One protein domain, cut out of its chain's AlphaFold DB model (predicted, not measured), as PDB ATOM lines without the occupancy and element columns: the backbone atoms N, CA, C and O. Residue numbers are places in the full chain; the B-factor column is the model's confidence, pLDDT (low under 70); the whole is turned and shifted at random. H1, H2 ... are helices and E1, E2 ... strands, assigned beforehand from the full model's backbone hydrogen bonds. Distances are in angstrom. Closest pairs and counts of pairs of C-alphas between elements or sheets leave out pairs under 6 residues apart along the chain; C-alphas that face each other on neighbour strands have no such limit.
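Overview. This is residues 391 to 551 of the 561 residues of the protein "Serine protease" of Ensifer sp. LCM 4579 (UniProt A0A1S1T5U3). A twisted five-strand sheet is covered at its E3 and E4 end by the long helix H3 on one face and by a three-strand sheet on the other, a sandwich that is only partly face to face. H1 and H2 pack on H3, while H4 and the long loop after it, round Pro 497, reach away from the body at one end of the longest axis. The printed part has 161 residues with four named helices and eight named strands, in the order E1 H1 H2 E2 H3 E3 E4 E5 H4 E6 E7 E8, of mixed class. The large sheet, E3 E4 E2 E1 E8, is mixed and the small one, E5 E6 E7, all antiparallel; the whole is compact, with a radius of gyration of the C-alphas of 16.4 A and spans of 52, 39 and 29 A.

Arrangement. Start at the large sheet's edge strand E3, residues 450 to 454, and cross E4, 465 to 471, E2, 424 to 430, and E1, 391 to 396, to the edge strand E8, 544 to 550. Look for these pairs within hydrogen-bond range: N 451 and O 470, 2.8 A, in the antiparallel hairpin E3 and E4; N 425 and O 469, 2.8 A, between antiparallel E4 and E2; N 426 and O 393, 2.8 A, between parallel E2 and E1; N 392 and O 548, 2.9 A, between antiparallel E1 and E8. H3, residues 432 to 446, is on one face, making two layers, over E3 and E4 at a height over the sheet of 10.0 A; it runs along the strands, at 19 degrees to E4 on the local plane. H2, residues 407 to 420, touches H3 at the closest C-alphas, Ala 414 and Val 442, 5.0 A apart, the same way at a steep tilt of 68 degrees, only just short of about perpendicular. H1, residues 400 to 403, touches residues 432 to 435 of H3 alone, the C-alphas of Ala 401 and Gly 434 being closest at 5.6 A. H1 and H2 only graze the sheet. E1, H1, H2, E2 make a strand-helix-strand unit, parallel neighbour strands with helices between; E2, H3, E3 make a split one, with E4 between its strands; both crossovers are right-handed. Across the sandwich, find E5, residues 475 to 480, E6, 515 to 520, and E7, 528 to 531; N 476 and O 519 are 2.8 A apart, and N 516 and O 531 in the hairpin E6 and E7 2.9 A. The closest C-alphas of E3 and E5 are Gly 453 and Thr 479, 5.9 A. H4, residues 487 to 491, touches no helix and is on neither sheet. Every O i to N i+4 pair is within hydrogen-bond range in H2 and H3; H4 has 0 of 1, with 2 of 2 O i to N i+3 pairs, and H1 is too short for an i+4 pair.

Along the chain. Find C-alpha 391 at (197.581, 186.933, 275.714); from there E1 runs 17.1 A. H3 begins at C-alpha 432, (183.775, 204.501, 279.912), and runs 20.9 A; H2 is 19.9 A long and E4 20.3 A. E8 runs 18.4 A to C-alpha 550 at (203.983, 188.082, 274.367).

Size, cuts and confidence. The two C-alphas farthest apart, Ile 445 and Pro 497, are 52.2 A apart. The printed part has no cut; the links H4 to E6 and E7 to E8 are long. Look for pLDDT under 70 at residues 461 to 462, 491 to 510, 523 to 525 and 535 to 551; the mean of the printed part is 77.2.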
ATOM      1  N   ASP A 391     198.484 186.916 276.862       78.56
ATOM      2  CA  ASP A 391     197.581 186.933 275.714       78.56
ATOM      3  C   ASP A 391     196.767 188.239 275.671       78.56
ATOM      4  O   ASP A 391     196.023 188.571 276.599       78.56
ATOM      5  N   ILE A 392     196.896 188.998 274.577       83.25
ATOM      6  CA  ILE A 392     196.249 190.308 274.404       83.25
ATOM      7  C   ILE A 392     195.397 190.313 273.136       83.25
ATOM      8  O   ILE A 392     195.902 190.078 272.042       83.25
ATOM      9  N   GLY A 393     194.104 190.607 273.264       82.00
ATOM     10  CA  GLY A 393     193.183 190.742 272.132       82.00
ATOM     11  C   GLY A 393     192.874 192.195 271.795       82.00
ATOM     12  O   GLY A 393     192.876 193.050 272.677       82.00
ATOM     13  N   PHE A 394     192.533 192.477 270.538       84.00
ATOM     14  CA  PHE A 394     192.024 193.787 270.130       84.00
ATOM     15  C   PHE A 394     190.646 193.645 269.493       84.00
ATOM     16  O   PHE A 394     190.446 192.855 268.568       84.00
ATOM     17  N   TRP A 395     189.675 194.402 270.005       84.25
ATOM     18  CA  TRP A 395     188.289 194.314 269.563       84.25
ATOM     19  C   TRP A 395     187.666 195.692 269.348       84.25
ATOM     20  O   TRP A 395     187.498 196.478 270.282       84.25
ATOM     21  N   ASN A 396     187.259 195.960 268.106       83.94
ATOM     22  CA  ASN A 396     186.377 197.081 267.803       83.94
ATOM     23  C   ASN A 396     184.927 196.711 268.144       83.94
ATOM     24  O   ASN A 396     184.315 195.858 267.490       83.94
ATOM     25  N   ILE A 397     184.374 197.373 269.165       81.81
ATOM     26  CA  ILE A 397     183.027 197.121 269.686       81.81
ATOM     27  C   ILE A 397     182.203 198.414 269.758       81.81
ATOM     28  O   ILE A 397     181.606 198.749 270.778       81.81
ATOM     29  N   GLU A 398     182.110 199.119 268.628       82.19
ATOM     30  CA  GLU A 398     181.426 200.417 268.482       82.19
ATOM     31  C   GLU A 398     180.061 200.510 269.184       82.19
ATOM     32  O   GLU A 398     179.717 201.494 269.846       82.19
ATOM     33  N   TRP A 399     179.241 199.464 269.046       84.31
ATOM     34  CA  TRP A 399     177.890 199.474 269.596       84.31
ATOM     35  C   TRP A 399     177.874 199.528 271.129       84.31
ATOM     36  O   TRP A 399     176.861 199.951 271.691       84.31
ATOM     37  N   LEU A 400     178.959 199.141 271.811       84.50
ATOM     38  CA  LEU A 400     179.067 199.188 273.269       84.50
ATOM     39  C   LEU A 400     178.999 200.626 273.784       84.50
ATOM     40  O   LEU A 400     178.419 200.858 274.840       84.50
ATOM     41  N   ALA A 401     179.488 201.604 273.012       80.56
ATOM     42  CA  ALA A 401     179.453 203.006 273.416       80.56
ATOM     43  C   ALA A 401     178.026 203.513 273.690       80.56
ATOM     44  O   ALA A 401     177.821 204.329 274.585       80.56
ATOM     45  N   THR A 402     177.030 203.008 272.948       80.69
ATOM     46  CA  THR A 402     175.647 203.527 272.979       80.69
ATOM     47  C   THR A 402     174.586 202.503 273.380       80.69
ATOM     48  O   THR A 402     173.488 202.890 273.781       80.69
ATOM     49  N   ARG A 403     174.868 201.197 273.280       82.69
ATOM     50  CA  ARG A 403     173.886 200.115 273.485       82.69
ATOM     51  C   ARG A 403     174.265 199.125 274.583       82.69
ATOM     52  O   ARG A 403     173.716 198.031 274.618       82.69
ATOM     53  N   TRP A 404     175.152 199.498 275.498       83.38
ATOM     54  CA  TRP A 404     175.529 198.652 276.635       83.38
ATOM     55  C   TRP A 404     174.354 198.312 277.575       83.38
ATOM     56  O   TRP A 404     174.408 197.309 278.270       83.38
ATOM     57  N   ARG A 405     173.260 199.090 277.553       87.12
ATOM     58  CA  ARG A 405     172.021 198.806 278.308       87.12
ATOM     59  C   ARG A 405     171.139 197.706 277.689       87.12
ATOM     60  O   ARG A 405     170.105 197.369 278.256       87.12
ATOM     61  N   ASP A 406     171.490 197.185 276.514       87.00
ATOM     62  CA  ASP A 406     170.823 196.024 275.915       87.00
ATOM     63  C   ASP A 406     171.431 194.742 276.497       87.00
ATOM     64  O   ASP A 406     172.511 194.315 276.081       87.00
ATOM     65  N   ASP A 407     170.723 194.116 277.441       81.19
ATOM     66  CA  ASP A 407     171.207 192.924 278.149       81.19
ATOM     67  C   ASP A 407     171.602 191.779 277.214       81.19
ATOM     68  O   ASP A 407     172.571 191.073 277.485       81.19
ATOM     69  N   LYS A 408     170.907 191.586 276.084       75.75
ATOM     70  CA  LYS A 408     171.253 190.501 275.152       75.75
ATOM     71  C   LYS A 408     172.607 190.746 274.507       75.75
ATOM     72  O   LYS A 408     173.397 189.814 274.361       75.75
ATOM     73  N   LYS A 409     172.875 191.990 274.113       80.31
ATOM     74  CA  LYS A 409     174.158 192.366 273.520       80.31
ATOM     75  C   LYS A 409     175.277 192.359 274.551       80.31
ATOM     76  O   LYS A 409     176.340 191.821 274.256       80.31
ATOM     77  N   LEU A 410     175.030 192.904 275.742       84.38
ATOM     78  CA  LEU A 410     176.020 192.936 276.815       84.38
ATOM     79  C   LEU A 410     176.400 191.518 277.261       84.38
ATOM     80  O   LEU A 410     177.585 191.217 277.341       84.38
ATOM     81  N   ASN A 411     175.425 190.617 277.422       80.56
ATOM     82  CA  ASN A 411     175.683 189.204 277.715       80.56
ATOM     83  C   ASN A 411     176.443 188.513 276.576       80.56
ATOM     84  O   ASN A 411     177.336 187.712 276.831       80.56
ATOM     85  N   GLY A 412     176.120 188.836 275.320       74.19
ATOM     86  CA  GLY A 412     176.866 188.347 274.161       74.19
ATOM     87  C   GLY A 412     178.332 188.786 274.177       74.19
ATOM     88  O   GLY A 412     179.209 187.970 273.916       74.19
ATOM     89  N   ALA A 413     178.612 190.044 274.526       83.44
ATOM     90  CA  ALA A 413     179.980 190.542 274.644       83.44
ATOM     91  C   ALA A 413     180.721 189.957 275.849       83.44
ATOM     92  O   ALA A 413     181.856 189.517 275.693       83.44
ATOM     93  N   ALA A 414     180.070 189.880 277.013       85.88
ATOM     94  CA  ALA A 414     180.634 189.247 278.201       85.88
ATOM     95  C   ALA A 414     181.010 187.786 277.921       85.88
ATOM     96  O   ALA A 414     182.095 187.345 278.288       85.88
ATOM     97  N   ARG A 415     180.157 187.070 277.177       78.81
ATOM     98  CA  ARG A 415     180.433 185.708 276.721       78.81
ATOM     99  C   ARG A 415     181.679 185.629 275.849       78.81
ATOM    100  O   ARG A 415     182.472 184.732 276.068       78.81
ATOM    101  N   VAL A 416     181.866 186.534 274.886       78.19
ATOM    102  CA  VAL A 416     183.067 186.538 274.023       78.19
ATOM    103  C   VAL A 416     184.339 186.765 274.845       78.19
ATOM    104  O   VAL A 416     185.316 186.047 274.654       78.19
ATOM    105  N   ILE A 417     184.320 187.726 275.775       82.94
ATOM    106  CA  ILE A 417     185.460 188.002 276.664       82.94
ATOM    107  C   ILE A 417     185.786 186.773 277.524       82.94
ATOM    108  O   ILE A 417     186.948 186.375 277.594       82.94
ATOM    109  N   ALA A 418     184.769 186.143 278.119       81.31
ATOM    110  CA  ALA A 418     184.934 184.950 278.945       81.31
ATOM    111  C   ALA A 418     185.362 183.706 278.145       81.31
ATOM    112  O   ALA A 418     186.141 182.908 278.649       81.31
ATOM    113  N   ASP A 419     184.883 183.541 276.906       72.25
ATOM    114  CA  ASP A 419     185.216 182.412 276.017       72.25
ATOM    115  C   ASP A 419     186.685 182.419 275.602       72.25
ATOM    116  O   ASP A 419     187.389 181.414 275.670       72.25
ATOM    117  N   LEU A 420     187.164 183.596 275.208       74.25
ATOM    118  CA  LEU A 420     188.533 183.782 274.742       74.25
ATOM    119  C   LEU A 420     189.521 183.897 275.910       74.25
ATOM    120  O   LEU A 420     190.694 183.562 275.747       74.25
ATOM    121  N   ASN A 421     189.028 184.327 277.075       80.50
ATOM    122  CA  ASN A 421     189.704 184.307 278.368       80.50
ATOM    123  C   ASN A 421     191.120 184.924 278.371       80.50
ATOM    124  O   ASN A 421     192.008 184.450 279.075       80.50
ATOM    125  N   LEU A 422     191.332 185.975 277.570       84.50
ATOM    126  CA  LEU A 422     192.636 186.635 277.387       84.50
ATOM    127  C   LEU A 422     193.049 187.456 278.620       84.50
ATOM    128  O   LEU A 422     192.188 187.972 279.339       84.50
ATOM    129  N   ASP A 423     194.350 187.657 278.830       86.06
ATOM    130  CA  ASP A 423     194.880 188.438 279.957       86.06
ATOM    131  C   ASP A 423     194.575 189.929 279.840       86.06
ATOM    132  O   ASP A 423     194.363 190.605 280.849       86.06
ATOM    133  N   ALA A 424     194.532 190.452 278.614       90.50
ATOM    134  CA  ALA A 424     194.143 191.826 278.346       90.50
ATOM    135  C   ALA A 424     193.407 191.993 277.016       90.50
ATOM    136  O   ALA A 424     193.521 191.194 276.089       90.50
ATOM    137  N   TRP A 425     192.673 193.095 276.921       92.19
ATOM    138  CA  TRP A 425     191.931 193.499 275.741       92.19
ATOM    139  C   TRP A 425     192.115 194.983 275.471       92.19
ATOM    140  O   TRP A 425     191.847 195.805 276.347       92.19
ATOM    141  N   GLY A 426     192.491 195.328 274.244       90.75
ATOM    142  CA  GLY A 426     192.334 196.666 273.693       90.75
ATOM    143  C   GLY A 426     190.977 196.802 273.017       90.75
ATOM    144  O   GLY A 426     190.724 196.199 271.977       90.75
ATOM    145  N   LEU A 427     190.095 197.602 273.602       89.31
ATOM    146  CA  LEU A 427     188.764 197.878 273.079       89.31
ATOM    147  C   LEU A 427     188.746 199.243 272.393       89.31
ATOM    148  O   LEU A 427     189.097 200.262 272.997       89.31
ATOM    149  N   SER A 428     188.305 199.281 271.141       85.00
ATOM    150  CA  SER A 428     188.139 200.522 270.381       85.00
ATOM    151  C   SER A 428     186.666 200.863 270.169       85.00
ATOM    152  O   SER A 428     185.784 200.005 270.221       85.00
ATOM    153  N   GLU A 429     186.417 202.160 269.979       82.31
ATOM    154  CA  GLU A 429     185.082 202.743 269.803       82.31
ATOM    155  C   GLU A 429     184.133 202.508 270.989       82.31
ATOM    156  O   GLU A 429     182.931 202.298 270.839       82.31
ATOM    157  N   THR A 430     184.681 202.584 272.201       86.56
ATOM    158  CA  THR A 430     183.941 202.347 273.448       86.56
ATOM    159  C   THR A 430     183.644 203.640 274.205       86.56
ATOM    160  O   THR A 430     184.144 204.703 273.843       86.56
ATOM    161  N   SER A 431     182.821 203.559 275.252       89.06
ATOM    162  CA  SER A 431     182.627 204.634 276.232       89.06
ATOM    163  C   SER A 431     182.946 204.118 277.640       89.06
ATOM    164  O   SER A 431     182.716 202.929 277.899       89.06
ATOM    165  N   PRO A 432     183.438 204.964 278.569       90.12
ATOM    166  CA  PRO A 432     183.775 204.501 279.912       90.12
ATOM    167  C   PRO A 432     182.627 203.781 280.638       90.12
ATOM    168  O   PRO A 432     182.851 202.668 281.116       90.12
ATOM    169  N   PRO A 433     181.379 204.298 280.641       90.56
ATOM    170  CA  PRO A 433     180.256 203.593 281.261       90.56
ATOM    171  C   PRO A 433     179.968 202.228 280.624       90.56
ATOM    172  O   PRO A 433     179.661 201.273 281.333       90.56
ATOM    173  N   GLY A 434     180.090 202.117 279.296       90.44
ATOM    174  CA  GLY A 434     179.830 200.866 278.583       90.44
ATOM    175  C   GLY A 434     180.854 199.776 278.892       90.44
ATOM    176  O   GLY A 434     180.482 198.612 279.026       90.44
ATOM    177  N   VAL A 435     182.132 200.137 279.046       93.25
ATOM    178  CA  VAL A 435     183.182 199.169 279.410       93.25
ATOM    179  C   VAL A 435     183.099 198.776 280.880       93.25
ATOM    180  O   VAL A 435     183.266 197.597 281.179       93.25
ATOM    181  N   ILE A 436     182.797 199.713 281.786       93.62
ATOM    182  CA  ILE A 436     182.559 199.389 283.203       93.62
ATOM    183  C   ILE A 436     181.430 198.361 283.308       93.62
ATOM    184  O   ILE A 436     181.627 197.307 283.905       93.62
ATOM    185  N   ALA A 437     180.302 198.605 282.633       93.44
ATOM    186  CA  ALA A 437     179.181 197.670 282.614       93.44
ATOM    187  C   ALA A 437     179.558 196.297 282.026       93.44
ATOM    188  O   ALA A 437     179.085 195.273 282.510       93.44
ATOM    189  N   LEU A 438     180.412 196.253 280.995       94.25
ATOM    190  CA  LEU A 438     180.907 194.996 280.429       94.25
ATOM    191  C   LEU A 438     181.776 194.222 281.429       94.25
ATOM    192  O   LEU A 438     181.557 193.029 281.610       94.25
ATOM    193  N   VAL A 439     182.733 194.887 282.078       95.50
ATOM    194  CA  VAL A 439     183.624 194.276 283.079       95.50
ATOM    195  C   VAL A 439     182.830 193.759 284.279       95.50
ATOM    196  O   VAL A 439     183.025 192.619 284.693       95.50
ATOM    197  N   GLU A 440     181.891 194.557 284.791       94.50
ATOM    198  CA  GLU A 440     180.991 194.147 285.873       94.50
ATOM    199  C   GLU A 440     180.148 192.935 285.467       94.50
ATOM    200  O   GLU A 440     180.039 191.979 286.232       94.50
ATOM    201  N   ARG A 441     179.609 192.925 284.239       91.94
ATOM    202  CA  ARG A 441     178.803 191.808 283.726       91.94
ATOM    203  C   ARG A 441     179.624 190.526 283.543       91.94
ATOM    204  O   ARG A 441     179.086 189.435 283.723       91.94
ATOM    205  N   VAL A 442     180.906 190.639 283.190       91.06
ATOM    206  CA  VAL A 442     181.831 189.498 283.093       91.06
ATOM    207  C   VAL A 442     182.091 188.878 284.473       91.06
ATOM    208  O   VAL A 442     181.968 187.662 284.602       91.06
ATOM    209  N   ASP A 443     182.355 189.673 285.513       92.12
ATOM    210  CA  ASP A 443     182.501 189.166 286.895       92.12
ATOM    211  C   ASP A 443     181.174 188.587 287.430       92.12
ATOM    212  O   ASP A 443     181.127 187.514 288.043       92.12
ATOM    213  N   GLU A 444     180.058 189.257 287.146       87.56
ATOM    214  CA  GLU A 444     178.726 188.819 287.566       87.56
ATOM    215  C   GLU A 444     178.382 187.427 287.013       87.56
ATOM    216  O   GLU A 444     178.022 186.538 287.787       87.56
ATOM    217  N   ILE A 445     178.518 187.227 285.697       81.25
ATOM    218  CA  ILE A 445     178.111 185.982 285.027       81.25
ATOM    219  C   ILE A 445     179.193 184.902 285.115       81.25
ATOM    220  O   ILE A 445     178.870 183.741 285.359       81.25
ATOM    221  N   TYR A 446     180.457 185.263 284.888       82.50
ATOM    222  CA  TYR A 446     181.552 184.310 284.686       82.50
ATOM    223  C   TYR A 446     182.595 184.328 285.810       82.50
ATOM    224  O   TYR A 446     183.412 183.418 285.882       82.50
ATOM    225  N   GLY A 447     182.566 185.313 286.713       86.75
ATOM    226  CA  GLY A 447     183.500 185.403 287.842       86.75
ATOM    227  C   GLY A 447     184.917 185.853 287.488       86.75
ATOM    228  O   GLY A 447     185.785 185.832 288.360       86.75
ATOM    229  N   GLU A 448     185.156 186.276 286.243       88.06
ATOM    230  CA  GLU A 448     186.450 186.812 285.813       88.06
ATOM    231  C   GLU A 448     186.586 188.286 286.188       88.06
ATOM    232  O   GLU A 448     185.743 189.119 285.844       88.06
ATOM    233  N   ARG A 449     187.678 188.629 286.869       91.81
ATOM    234  CA  ARG A 449     187.894 189.960 287.437       91.81
ATOM    235  C   ARG A 449     188.832 190.762 286.559       91.81
ATOM    236  O   ARG A 449     190.050 190.783 286.756       91.81
ATOM    237  N   TYR A 450     188.229 191.492 285.630       94.06
ATOM    238  CA  TYR A 450     188.933 192.491 284.838       94.06
ATOM    239  C   TYR A 450     188.978 193.848 285.563       94.06
ATOM    240  O   TYR A 450     188.055 194.240 286.274       94.06
ATOM    241  N   GLU A 451     190.066 194.588 285.388       94.56
ATOM    242  CA  GLU A 451     190.127 196.038 285.581       94.56
ATOM    243  C   GLU A 451     190.058 196.736 284.231       94.56
ATOM    244  O   GLU A 451     190.232 196.109 283.188       94.56
ATOM    245  N   CYS A 452     189.799 198.041 284.252       94.31
ATOM    246  CA  CYS A 452     189.732 198.860 283.053       94.31
ATOM    247  C   CYS A 452     190.543 200.149 283.210       94.31
ATOM    248  O   CYS A 452     190.646 200.725 284.293       94.31
ATOM    249  N   GLY A 453     191.107 200.606 282.098       92.81
ATOM    250  CA  GLY A 453     191.858 201.844 281.976       92.81
ATOM    251  C   GLY A 453     191.428 202.568 280.712       92.81
ATOM    252  O   GLY A 453     191.424 201.995 279.624       92.81
ATOM    253  N   PHE A 454     191.088 203.843 280.851       91.62
ATOM    254  CA  PHE A 454     190.551 204.658 279.766       91.62
ATOM    255  C   PHE A 454     191.625 205.587 279.218       91.62
ATOM    256  O   PHE A 454     192.382 206.175 279.997       91.62
ATOM    257  N   SER A 455     191.674 205.757 277.892       88.00
ATOM    258  CA  SER A 455     192.524 206.793 277.294       88.00
ATOM    259  C   SER A 455     191.998 208.188 277.627       88.00
ATOM    260  O   SER A 455     192.773 209.117 277.831       88.00
ATOM    261  N   GLU A 456     190.675 208.309 277.744       84.06
ATOM    262  CA  GLU A 456     189.968 209.541 278.070       84.06
ATOM    263  C   GLU A 456     188.920 209.263 279.169       84.06
ATOM    264  O   GLU A 456     187.746 209.058 278.863       84.06
ATOM    265  N   PRO A 457     189.318 209.207 280.455       80.94
ATOM    266  CA  PRO A 457     188.432 208.792 281.552       80.94
ATOM    267  C   PRO A 457     187.243 209.737 281.774       80.94
ATOM    268  O   PRO A 457     186.173 209.289 282.175       80.94
ATOM    269  N   ASP A 458     187.411 211.024 281.457       79.88
ATOM    270  CA  ASP A 458     186.377 212.056 281.594       79.88
ATOM    271  C   ASP A 458     185.572 212.273 280.294       79.88
ATOM    272  O   ASP A 458     184.880 213.284 280.133       79.88
ATOM    273  N   ALA A 459     185.689 211.363 279.319       75.75
ATOM    274  CA  ALA A 459     184.984 211.472 278.049       75.75
ATOM    275  C   ALA A 459     183.451 211.404 278.246       75.75
ATOM    276  O   ALA A 459     182.954 210.519 278.948       75.75
ATOM    277  N   PRO A 460     182.668 212.294 277.600       73.62
ATOM    278  CA  PRO A 460     181.208 212.195 277.594       73.62
ATOM    279  C   PRO A 460     180.727 210.859 277.007       73.62
ATOM    280  O   PRO A 460     181.370 210.325 276.110       73.62
ATOM    281  N   GLU A 461     179.549 210.368 277.411       69.56
ATOM    282  CA  GLU A 461     179.006 209.052 276.996       69.56
ATOM    283  C   GLU A 461     178.922 208.861 275.464       69.56
ATOM    284  O   GLU A 461     179.033 207.743 274.969       69.56
ATOM    285  N   GLY A 462     178.774 209.949 274.700       66.69
ATOM    286  CA  GLY A 462     178.752 209.922 273.232       66.69
ATOM    287  C   GLY A 462     180.123 210.002 272.547       66.69
ATOM    288  O   GLY A 462     180.187 209.906 271.322       66.69
ATOM    289  N   LYS A 463     181.214 210.211 273.294       73.69
ATOM    290  CA  LYS A 463     182.573 210.254 272.751       73.69
ATOM    291  C   LYS A 463     183.162 208.848 272.783       73.69
ATOM    292  O   LYS A 463     183.455 208.307 273.841       73.69
ATOM    293  N   GLN A 464     183.340 208.282 271.597       76.75
ATOM    294  CA  GLN A 464     184.055 207.026 271.413       76.75
ATOM    295  C   GLN A 464     185.536 207.220 271.751       76.75
ATOM    296  O   GLN A 464     186.138 208.184 271.281       76.75
ATOM    297  N   SER A 465     186.124 206.303 272.509       83.06
ATOM    298  CA  SER A 465     187.543 206.295 272.871       83.06
ATOM    299  C   SER A 465     188.110 204.873 272.858       83.06
ATOM    300  O   SER A 465     187.398 203.888 272.626       83.06
ATOM    301  N   THR A 466     189.415 204.769 273.096       85.62
ATOM    302  CA  THR A 466     190.111 203.495 273.282       85.62
ATOM    303  C   THR A 466     190.241 203.175 274.765       85.62
ATOM    304  O   THR A 466     190.555 204.051 275.575       85.62
ATOM    305  N   THR A 467     190.047 201.915 275.114       91.00
ATOM    306  CA  THR A 467     190.060 201.439 276.495       91.00
ATOM    307  C   THR A 467     190.854 200.148 276.555       91.00
ATOM    308  O   THR A 467     190.753 199.326 275.651       91.00
ATOM    309  N   MET A 468     191.622 199.949 277.617       93.69
ATOM    310  CA  MET A 468     192.171 198.638 277.942       93.69
ATOM    311  C   MET A 468     191.349 198.015 279.064       93.69
ATOM    312  O   MET A 468     191.001 198.710 280.017       93.69
ATOM    313  N   ILE A 469     191.086 196.714 278.986       95.44
ATOM    314  CA  ILE A 469     190.699 195.910 280.151       95.44
ATOM    315  C   ILE A 469     191.718 194.789 280.357       95.44
ATOM    316  O   ILE A 469     192.302 194.316 279.387       95.44
ATOM    317  N   TRP A 470     191.980 194.382 281.595       94.06
ATOM    318  CA  TRP A 470     192.970 193.341 281.910       94.06
ATOM    319  C   TRP A 470     192.598 192.557 283.161       94.06
ATOM    320  O   TRP A 470     191.977 193.108 284.065       94.06
ATOM    321  N   LYS A 471     192.992 191.287 283.242       90.69
ATOM    322  CA  LYS A 471     192.754 190.449 284.420       90.69
ATOM    323  C   LYS A 471     193.602 190.894 285.602       90.69
ATOM    324  O   LYS A 471     194.816 191.044 285.469       90.69
ATOM    325  N   LYS A 472     192.986 191.021 286.780       88.88
ATOM    326  CA  LYS A 472     193.697 191.354 288.030       88.88
ATOM    327  C   LYS A 472     194.700 190.285 288.452       88.88
ATOM    328  O   LYS A 472     195.687 190.599 289.110       88.88
ATOM    329  N   SER A 473     194.411 189.028 288.130       84.25
ATOM    330  CA  SER A 473     195.267 187.883 288.442       84.25
ATOM    331  C   SER A 473     196.532 187.852 287.586       84.25
ATOM    332  O   SER A 473     197.581 187.468 288.099       84.25
ATOM    333  N   SER A 474     196.456 188.318 286.335       82.31
ATOM    334  CA  SER A 474     197.580 188.302 285.387       82.31
ATOM    335  C   SER A 474     198.382 189.606 285.364       82.31
ATOM    336  O   SER A 474     199.605 189.582 285.206       82.31
ATOM    337  N   LEU A 475     197.720 190.764 285.498       88.56
ATOM    338  CA  LEU A 475     198.313 192.071 285.210       88.56
ATOM    339  C   LEU A 475     197.932 193.158 286.225       88.56
ATOM    340  O   LEU A 475     196.805 193.251 286.701       88.56
ATOM    341  N   ILE A 476     198.887 194.055 286.472       90.81
ATOM    342  CA  ILE A 476     198.680 195.357 287.108       90.81
ATOM    343  C   ILE A 476     198.852 196.421 286.022       90.81
ATOM    344  O   ILE A 476     199.959 196.607 285.504       90.81
ATOM    345  N   GLY A 477     197.761 197.100 285.663       90.31
ATOM    346  CA  GLY A 477     197.726 198.119 284.615       90.31
ATOM    347  C   GLY A 477     197.550 199.539 285.152       90.31
ATOM    348  O   GLY A 477     196.871 199.765 286.150       90.31
ATOM    349  N   GLU A 478     198.147 200.514 284.469       91.19
ATOM    350  CA  GLU A 478     197.912 201.943 284.699       91.19
ATOM    351  C   GLU A 478     197.844 202.709 283.370       91.19
ATOM    352  O   GLU A 478     198.596 202.423 282.431       91.19
ATOM    353  N   THR A 479     196.977 203.723 283.286       89.19
ATOM    354  CA  THR A 479     197.043 204.701 282.191       89.19
ATOM    355  C   THR A 479     198.287 205.564 282.396       89.19
ATOM    356  O   THR A 479     198.392 206.327 283.360       89.19
ATOM    357  N   ALA A 480     199.248 205.440 281.490       87.81
ATOM    358  CA  ALA A 480     200.463 206.233 281.472       87.81
ATOM    359  C   ALA A 480     200.263 207.521 280.661       87.81
ATOM    360  O   ALA A 480     199.368 207.643 279.825       87.81
ATOM    361  N   ARG A 481     201.123 208.509 280.913       86.31
ATOM    362  CA  ARG A 481     201.141 209.757 280.145       86.31
ATOM    363  C   ARG A 481     202.157 209.657 279.027       86.31
ATOM    364  O   ARG A 481     203.273 209.185 279.254       86.31
ATOM    365  N   TRP A 482     201.797 210.159 277.853       85.19
ATOM    366  CA  TRP A 482     202.769 210.337 276.790       85.19
ATOM    367  C   TRP A 482     203.855 211.339 277.195       85.19
ATOM    368  O   TRP A 482     203.589 212.285 277.948       85.19
ATOM    369  N   PRO A 483     205.088 211.166 276.690       86.12
ATOM    370  CA  PRO A 483     206.123 212.180 276.804       86.12
ATOM    371  C   PRO A 483     205.645 213.527 276.245       86.12
ATOM    372  O   PRO A 483     204.949 213.585 275.228       86.12
ATOM    373  N   SER A 484     206.049 214.628 276.883       82.38
ATOM    374  CA  SER A 484     205.595 215.985 276.536       82.38
ATOM    375  C   SER A 484     205.953 216.424 275.112       82.38
ATOM    376  O   SER A 484     205.326 217.335 274.582       82.38
ATOM    377  N   ASN A 485     206.941 215.780 274.487       80.94
ATOM    378  CA  ASN A 485     207.331 215.999 273.096       80.94
ATOM    379  C   ASN A 485     206.473 215.220 272.081       80.94
ATOM    380  O   ASN A 485     206.523 215.541 270.900       80.94
ATOM    381  N   VAL A 486     205.718 214.207 272.516       78.56
ATOM    382  CA  VAL A 486     204.867 213.368 271.651       78.56
ATOM    383  C   VAL A 486     203.407 213.808 271.726       78.56
ATOM    384  O   VAL A 486     202.735 213.860 270.705       78.56
ATOM    385  N   GLU A 487     202.932 214.200 272.911       78.38
ATOM    386  CA  GLU A 487     201.551 214.646 273.157       78.38
ATOM    387  C   GLU A 487     201.007 215.662 272.119       78.38
ATOM    388  O   GLU A 487     199.864 215.501 271.678       78.38
ATOM    389  N   PRO A 488     201.776 216.677 271.660       76.81
ATOM    390  CA  PRO A 488     201.290 217.614 270.645       76.81
ATOM    391  C   PRO A 488     201.034 216.964 269.277       76.81
ATOM    392  O   PRO A 488     200.151 217.418 268.552       76.81
ATOM    393  N   LEU A 489     201.754 215.886 268.940       73.62
ATOM    394  CA  LEU A 489     201.648 215.189 267.653       73.62
ATOM    395  C   LEU A 489     200.299 214.479 267.485       73.62
ATOM    396  O   LEU A 489     199.841 214.301 266.365       73.62
ATOM    397  N   PHE A 490     199.607 214.120 268.568       73.19
ATOM    398  CA  PHE A 490     198.277 213.499 268.470       73.19
ATOM    399  C   PHE A 490     197.156 214.497 268.174       73.19
ATOM    400  O   PHE A 490     196.042 214.101 267.843       73.19
ATOM    401  N   ARG A 491     197.439 215.798 268.290       69.31
ATOM    402  CA  ARG A 491     196.519 216.885 267.909       69.31
ATOM    403  C   ARG A 491     196.837 217.457 266.535       69.31
ATOM    404  O   ARG A 491     196.140 218.364 266.082       69.31
ATOM    405  N   ALA A 492     197.891 216.943 265.906       69.19
ATOM    406  CA  ALA A 492     198.278 217.325 264.574       69.19
ATOM    407  C   ALA A 492     197.194 216.954 263.563       69.19
ATOM    408  O   ALA A 492     196.473 215.957 263.698       69.19
ATOM    409  N   ARG A 493     197.096 217.787 262.537       64.81
ATOM    410  CA  ARG A 493     196.183 217.593 261.426       64.81
ATOM    411  C   ARG A 493     196.994 217.378 260.163       64.81
ATOM    412  O   ARG A 493     198.061 217.953 259.999       64.81
ATOM    413  N   SER A 494     196.465 216.574 259.262       63.75
ATOM    414  CA  SER A 494     197.052 216.335 257.940       63.75
ATOM    415  C   SER A 494     197.072 217.578 257.041       63.75
ATOM    416  O   SER A 494     197.732 217.584 256.008       63.75
ATOM    417  N   ASP A 495     196.335 218.632 257.415       63.19
ATOM    418  CA  ASP A 495     196.365 219.946 256.771       63.19
ATOM    419  C   ASP A 495     197.386 220.914 257.402       63.19
ATOM    420  O   ASP A 495     197.457 222.075 256.991       63.19
ATOM    421  N   ASP A 496     198.190 220.445 258.364       66.44
ATOM    422  CA  ASP A 496     199.295 221.204 258.944       66.44
ATOM    423  C   ASP A 496     200.470 221.282 257.944       66.44
ATOM    424  O   ASP A 496     201.018 220.246 257.547       66.44
ATOM    425  N   PRO A 497     200.873 222.491 257.506       59.00
ATOM    426  CA  PRO A 497     201.934 222.670 256.515       59.00
ATOM    427  C   PRO A 497     203.294 222.091 256.938       59.00
ATOM    428  O   PRO A 497     204.118 221.833 256.059       59.00
ATOM    429  N   ASP A 498     203.519 221.847 258.232       62.78
ATOM    430  CA  ASP A 498     204.770 221.290 258.759       62.78
ATOM    431  C   ASP A 498     204.840 219.746 258.712       62.78
ATOM    432  O   ASP A 498     205.905 219.176 258.956       62.78
ATOM    433  N   ILE A 499     203.740 219.048 258.387       58.72
ATOM    434  CA  ILE A 499     203.625 217.575 258.505       58.72
ATOM    435  C   ILE A 499     203.622 216.858 257.141       58.72
ATOM    436  O   ILE A 499     203.837 215.650 257.060       58.72
ATOM    437  N   GLY A 500     203.538 217.616 256.046       52.25
ATOM    438  CA  GLY A 500     203.610 217.091 254.682       52.25
ATOM    439  C   GLY A 500     202.265 216.551 254.167       52.25
ATOM    440  O   GLY A 500     201.361 216.264 254.949       52.25
ATOM    441  N   PRO A 501     202.084 216.457 252.837       45.28
ATOM    442  CA  PRO A 501     200.788 216.192 252.230       45.28
ATOM    443  C   PRO A 501     200.495 214.688 252.216       45.28
ATOM    444  O   PRO A 501     200.555 214.052 251.163       45.28
ATOM    445  N   GLU A 502     200.181 214.103 253.368       48.03
ATOM    446  CA  GLU A 502     199.580 212.772 253.411       48.03
ATOM    447  C   GLU A 502     198.052 212.875 253.344       48.03
ATOM    448  O   GLU A 502     197.397 213.698 253.988       48.03
ATOM    449  N   ALA A 503     197.485 212.090 252.433       43.41
ATOM    450  CA  ALA A 503     196.134 212.257 251.934       43.41
ATOM    451  C   ALA A 503     195.095 211.717 252.922       43.41
ATOM    452  O   ALA A 503     194.887 210.517 252.940       43.41
ATOM    453  N   ILE A 504     194.435 212.603 253.679       48.12
ATOM    454  CA  ILE A 504     193.025 212.583 254.153       48.12
ATOM    455  C   ILE A 504     192.825 213.902 254.921       48.12
ATOM    456  O   ILE A 504     193.615 214.180 255.803       48.12
ATOM    457  N   HIS A 505     191.807 214.732 254.656       52.16
ATOM    458  CA  HIS A 505     191.550 215.954 255.452       52.16
ATOM    459  C   HIS A 505     191.079 215.613 256.884       52.16
ATOM    460  O   HIS A 505     189.959 215.124 257.036       52.16
ATOM    461  N   GLY A 506     191.855 215.907 257.939       60.25
ATOM    462  CA  GLY A 506     191.419 215.641 259.320       60.25
ATOM    463  C   GLY A 506     192.526 215.627 260.380       60.25
ATOM    464  O   GLY A 506     193.645 216.067 260.137       60.25
ATOM    465  N   LEU A 507     192.187 215.148 261.583       62.12
ATOM    466  CA  LEU A 507     193.184 214.795 262.600       62.12
ATOM    467  C   LEU A 507     193.955 213.556 262.131       62.12
ATOM    468  O   LEU A 507     193.354 212.648 261.567       62.12
ATOM    469  N   ILE A 508     195.258 213.500 262.409       65.19
ATOM    470  CA  ILE A 508     196.081 212.309 262.121       65.19
ATOM    471  C   ILE A 508     195.597 211.111 262.951       65.19
ATOM    472  O   ILE A 508     195.587 209.977 262.482       65.19
ATOM    473  N   PHE A 509     195.130 211.379 264.171       67.00
ATOM    474  CA  PHE A 509     194.471 210.403 265.027       67.00
ATOM    475  C   PHE A 509     193.069 210.905 265.371       67.00
ATOM    476  O   PHE A 509     192.903 211.863 266.126       67.00
ATOM    477  N   ASP A 510     192.040 210.238 264.850       64.88
ATOM    478  CA  ASP A 510     190.637 210.572 265.144       64.88
ATOM    479  C   ASP A 510     190.271 210.397 266.623       64.88
ATOM    480  O   ASP A 510     189.255 210.922 267.094       64.88
ATOM    481  N   ARG A 511     191.064 209.609 267.350       73.38
ATOM    482  CA  ARG A 511     190.885 209.261 268.757       73.38
ATOM    483  C   ARG A 511     192.219 209.401 269.462       73.38
ATOM    484  O   ARG A 511     193.246 209.045 268.894       73.38
ATOM    485  N   TYR A 512     192.199 209.901 270.695       79.62
ATOM    486  CA  TYR A 512     193.421 210.020 271.478       79.62
ATOM    487  C   TYR A 512     193.989 208.617 271.757       79.62
ATOM    488  O   TYR A 512     193.299 207.819 272.409       79.62
ATOM    489  N   PRO A 513     195.205 208.297 271.275       79.88
ATOM    490  CA  PRO A 513     195.800 206.988 271.492       79.88
ATOM    491  C   PRO A 513     196.231 206.893 272.954       79.88
ATOM    492  O   PRO A 513     197.180 207.550 273.371       79.88
ATOM    493  N   GLY A 514     195.523 206.111 273.766       85.38
ATOM    494  CA  GLY A 514     195.898 205.929 275.169       85.38
ATOM    495  C   GLY A 514     197.215 205.170 275.300       85.38
ATOM    496  O   GLY A 514     197.410 204.161 274.629       85.38
ATOM    497  N   LEU A 515     198.104 205.624 276.184       89.12
ATOM    498  CA  LEU A 515     199.285 204.857 276.572       89.12
ATOM    499  C   LEU A 515     198.971 204.090 277.852       89.12
ATOM    500  O   LEU A 515     198.697 204.694 278.885       89.12
ATOM    501  N   PHE A 516     199.049 202.767 277.807       91.69
ATOM    502  CA  PHE A 516     198.809 201.919 278.969       91.69
ATOM    503  C   PHE A 516     200.077 201.173 279.320       91.69
ATOM    504  O   PHE A 516     200.749 200.631 278.443       91.69
ATOM    505  N   ARG A 517     200.423 201.160 280.601       92.31
ATOM    506  CA  ARG A 517     201.572 200.426 281.111       92.31
ATOM    507  C   ARG A 517     201.080 199.248 281.923       92.31
ATOM    508  O   ARG A 517     200.245 199.414 282.805       92.31
ATOM    509  N   PHE A 518     201.678 198.097 281.676       92.00
ATOM    510  CA  PHE A 518     201.368 196.863 282.370       92.00
ATOM    511  C   PHE A 518     202.598 196.300 283.059       92.00
ATOM    512  O   PHE A 518     203.731 196.469 282.598       92.00
ATOM    513  N   LYS A 519     202.352 195.622 284.173       89.75
ATOM    514  CA  LYS A 519     203.296 194.739 284.849       89.75
ATOM    515  C   LYS A 519     202.610 193.411 285.113       89.75
ATOM    516  O   LYS A 519     201.424 193.407 285.435       89.75
ATOM    517  N   THR A 520     203.349 192.318 285.017       84.75
ATOM    518  CA  THR A 520     202.859 191.011 285.461       84.75
ATOM    519  C   THR A 520     202.504 191.038 286.952       84.75
ATOM    520  O   THR A 520     203.176 191.698 287.754       84.75
ATOM    521  N   ALA A 521     201.401 190.381 287.310       79.75
ATOM    522  CA  ALA A 521     200.907 190.242 288.676       79.75
ATOM    523  C   ALA A 521     201.223 188.847 289.246       79.75
ATOM    524  O   ALA A 521     201.499 187.904 288.507       79.75
ATOM    525  N   GLY A 522     201.165 188.706 290.573       72.56
ATOM    526  CA  GLY A 522     201.312 187.408 291.241       72.56
ATOM    527  C   GLY A 522     202.716 186.799 291.135       72.56
ATOM    528  O   GLY A 522     203.715 187.502 291.267       72.56
ATOM    529  N   ASP A 523     202.766 185.480 290.932       62.56
ATOM    530  CA  ASP A 523     204.003 184.676 290.881       62.56
ATOM    531  C   ASP A 523     204.655 184.645 289.482       62.56
ATOM    532  O   ASP A 523     205.651 183.954 289.273       62.56
ATOM    533  N   MET A 524     204.097 185.385 288.521       63.62
ATOM    534  CA  MET A 524     204.659 185.548 287.184       63.62
ATOM    535  C   MET A 524     206.047 186.207 287.226       63.62
ATOM    536  O   MET A 524     206.267 187.126 288.023       63.62
ATOM    537  N   PRO A 525     206.978 185.839 286.322       68.31
ATOM    538  CA  PRO A 525     208.233 186.562 286.164       68.31
ATOM    539  C   PRO A 525     207.977 188.065 285.956       68.31
ATOM    540  O   PRO A 525     207.124 188.432 285.142       68.31
ATOM    541  N   PRO A 526     208.690 188.958 286.669       75.19
ATOM    542  CA  PRO A 526     208.438 190.390 286.596       75.19
ATOM    543  C   PRO A 526     208.798 190.927 285.208       75.19
ATOM    544  O   PRO A 526     209.970 191.048 284.850       75.19
ATOM    545  N   PHE A 527     207.776 191.297 284.444       79.62
ATOM    546  CA  PHE A 527     207.886 191.851 283.102       79.62
ATOM    547  C   PHE A 527     206.978 193.075 282.991       79.62
ATOM    548  O   PHE A 527     205.870 193.089 283.526       79.62
ATOM    549  N   ALA A 528     207.463 194.130 282.336       85.25
ATOM    550  CA  ALA A 528     206.722 195.371 282.162       85.25
ATOM    551  C   ALA A 528     206.750 195.804 280.700       85.25
ATOM    552  O   ALA A 528     207.809 195.827 280.075       85.25
ATOM    553  N   PHE A 529     205.595 196.203 280.184       87.06
ATOM    554  CA  PHE A 529     205.418 196.574 278.787       87.06
ATOM    555  C   PHE A 529     204.385 197.693 278.658       87.06
ATOM    556  O   PHE A 529     203.675 198.026 279.610       87.06
ATOM    557  N   TYR A 530     204.344 198.303 277.479       87.62
ATOM    558  CA  TYR A 530     203.365 199.321 277.133       87.62
ATOM    559  C   TYR A 530     202.483 198.812 276.003       87.62
ATOM    560  O   TYR A 530     202.972 198.141 275.096       87.62
ATOM    561  N   VAL A 531     201.203 199.160 276.053       87.62
ATOM    562  CA  VAL A 531     200.231 198.884 274.996       87.62
ATOM    563  C   VAL A 531     199.584 200.197 274.594       87.62
ATOM    564  O   VAL A 531     199.236 201.020 275.445       87.62
ATOM    565  N   VAL A 532     199.437 200.383 273.287       85.06
ATOM    566  CA  VAL A 532     198.764 201.535 272.695       85.06
ATOM    567  C   VAL A 532     197.693 200.993 271.756       85.06
ATOM    568  O   VAL A 532     198.018 200.637 270.626       85.06
ATOM    569  N   PRO A 533     196.431 200.877 272.201       78.00
ATOM    570  CA  PRO A 533     195.345 200.528 271.299       78.00
ATOM    571  C   PRO A 533     195.177 201.664 270.284       78.00
ATOM    572  O   PRO A 533     194.791 202.778 270.640       78.00
ATOM    573  N   ILE A 534     195.497 201.388 269.023       71.06
ATOM    574  CA  ILE A 534     195.317 202.323 267.912       71.06
ATOM    575  C   ILE A 534     194.082 201.937 267.101       71.06
ATOM    576  O   ILE A 534     193.728 200.769 266.988       71.06
ATOM    577  N   THR A 535     193.392 202.931 266.548       60.94
ATOM    578  CA  THR A 535     192.305 202.711 265.587       60.94
ATOM    579  C   THR A 535     192.749 203.310 264.255       60.94
ATOM    580  O   THR A 535     192.684 204.532 264.111       60.94
ATOM    581  N   PRO A 536     193.271 202.509 263.308       49.38
ATOM    582  CA  PRO A 536     193.654 203.034 262.004       49.38
ATOM    583  C   PRO A 536     192.415 203.496 261.220       49.38
ATOM    584  O   PRO A 536     191.359 202.858 261.253       49.38
ATOM    585  N   GLN A 537     192.532 204.609 260.489       45.09
ATOM    586  CA  GLN A 537     191.508 205.027 259.527       45.09
ATOM    587  C   GLN A 537     191.526 204.070 258.321       45.09
ATOM    588  O   GLN A 537     192.291 204.259 257.383       45.09
ATOM    589  N   GLY A 538     190.672 203.038 258.326       41.47
ATOM    590  CA  GLY A 538     190.484 202.174 257.151       41.47
ATOM    591  C   GLY A 538     189.749 200.848 257.401       41.47
ATOM    592  O   GLY A 538     190.246 199.959 258.073       41.47
ATOM    593  N   ASN A 539     188.558 200.692 256.806       34.50
ATOM    594  CA  ASN A 539     187.886 199.426 256.427       34.50
ATOM    595  C   ASN A 539     187.745 198.252 257.438       34.50
ATOM    596  O   ASN A 539     187.632 197.085 257.036       34.50
ATOM    597  N   GLY A 540     187.605 198.538 258.734       38.56
ATOM    598  CA  GLY A 540     187.384 197.525 259.778       38.56
ATOM    599  C   GLY A 540     186.147 197.727 260.658       38.56
ATOM    600  O   GLY A 540     186.265 197.641 261.872       38.56
ATOM    601  N   ARG A 541     184.954 197.994 260.103       37.72
ATOM    602  CA  ARG A 541     183.730 198.121 260.927       37.72
ATOM    603  C   ARG A 541     183.389 196.780 261.599       37.72
ATOM    604  O   ARG A 541     183.023 195.835 260.903       37.72
ATOM    605  N   GLY A 542     183.501 196.706 262.929       40.81
ATOM    606  CA  GLY A 542     183.056 195.568 263.749       40.81
ATOM    607  C   GLY A 542     183.895 194.286 263.658       40.81
ATOM    608  O   GLY A 542     183.326 193.196 263.726       40.81
ATOM    609  N   LYS A 543     185.219 194.384 263.478       47.91
ATOM    610  CA  LYS A 543     186.118 193.216 263.420       47.91
ATOM    611  C   LYS A 543     186.824 192.966 264.760       47.91
ATOM    612  O   LYS A 543     187.266 193.899 265.425       47.91
ATOM    613  N   LEU A 544     186.916 191.690 265.128       40.28
ATOM    614  CA  LEU A 544     187.874 191.178 266.108       40.28
ATOM    615  C   LEU A 544     189.182 190.916 265.357       40.28
ATOM    616  O   LEU A 544     189.159 190.231 264.331       40.28
ATOM    617  N   GLU A 545     190.290 191.474 265.830       54.66
ATOM    618  CA  GLU A 545     191.611 191.167 265.281       54.66
ATOM    619  C   GLU A 545     192.204 189.952 265.995       54.66
ATOM    620  O   GLU A 545     191.835 189.641 267.130       54.66
ATOM    621  N   ALA A 546     193.077 189.219 265.299       45.41
ATOM    622  CA  ALA A 546     193.715 188.046 265.879       45.41
ATOM    623  C   ALA A 546     194.459 188.463 267.162       45.41
ATOM    624  O   ALA A 546     195.204 189.447 267.122       45.41
ATOM    625  N   PRO A 547     194.272 187.751 268.287       52.75
ATOM    626  CA  PRO A 547     195.029 188.012 269.501       52.75
ATOM    627  C   PRO A 547     196.536 187.974 269.234       52.75
ATOM    628  O   PRO A 547     197.000 187.295 268.315       52.75
ATOM    629  N   ALA A 548     197.298 188.702 270.041       54.69
ATOM    630  CA  ALA A 548     198.751 188.705 270.053       54.69
ATOM    631  C   ALA A 548     199.253 188.060 271.351       54.69
ATOM    632  O   ALA A 548     198.656 188.239 272.413       54.69
ATOM    633  N   ARG A 549     200.368 187.331 271.263       54.28
ATOM    634  CA  ARG A 549     201.016 186.671 272.401       54.28
ATOM    635  C   ARG A 549     202.394 187.272 272.652       54.28
ATOM    636  O   ARG A 549     203.183 187.431 271.719       54.28
ATOM    637  N   LEU A 550     202.684 187.590 273.911       55.09
ATOM    638  CA  LEU A 550     203.983 188.082 274.367       55.09
ATOM    639  C   LEU A 550     204.682 186.997 275.190       55.09
ATOM    640  O   LEU A 550     204.248 186.679 276.294       55.09
ATOM    641  N   THR A 551     205.780 186.468 274.651       52.38
ATOM    642  CA  THR A 551     206.607 185.440 275.300       52.38
ATOM    643  C   THR A 551     207.794 186.073 276.017       52.38
ATOM    644  O   THR A 551     208.522 186.877 275.423       52.38
TER     645      THR A 551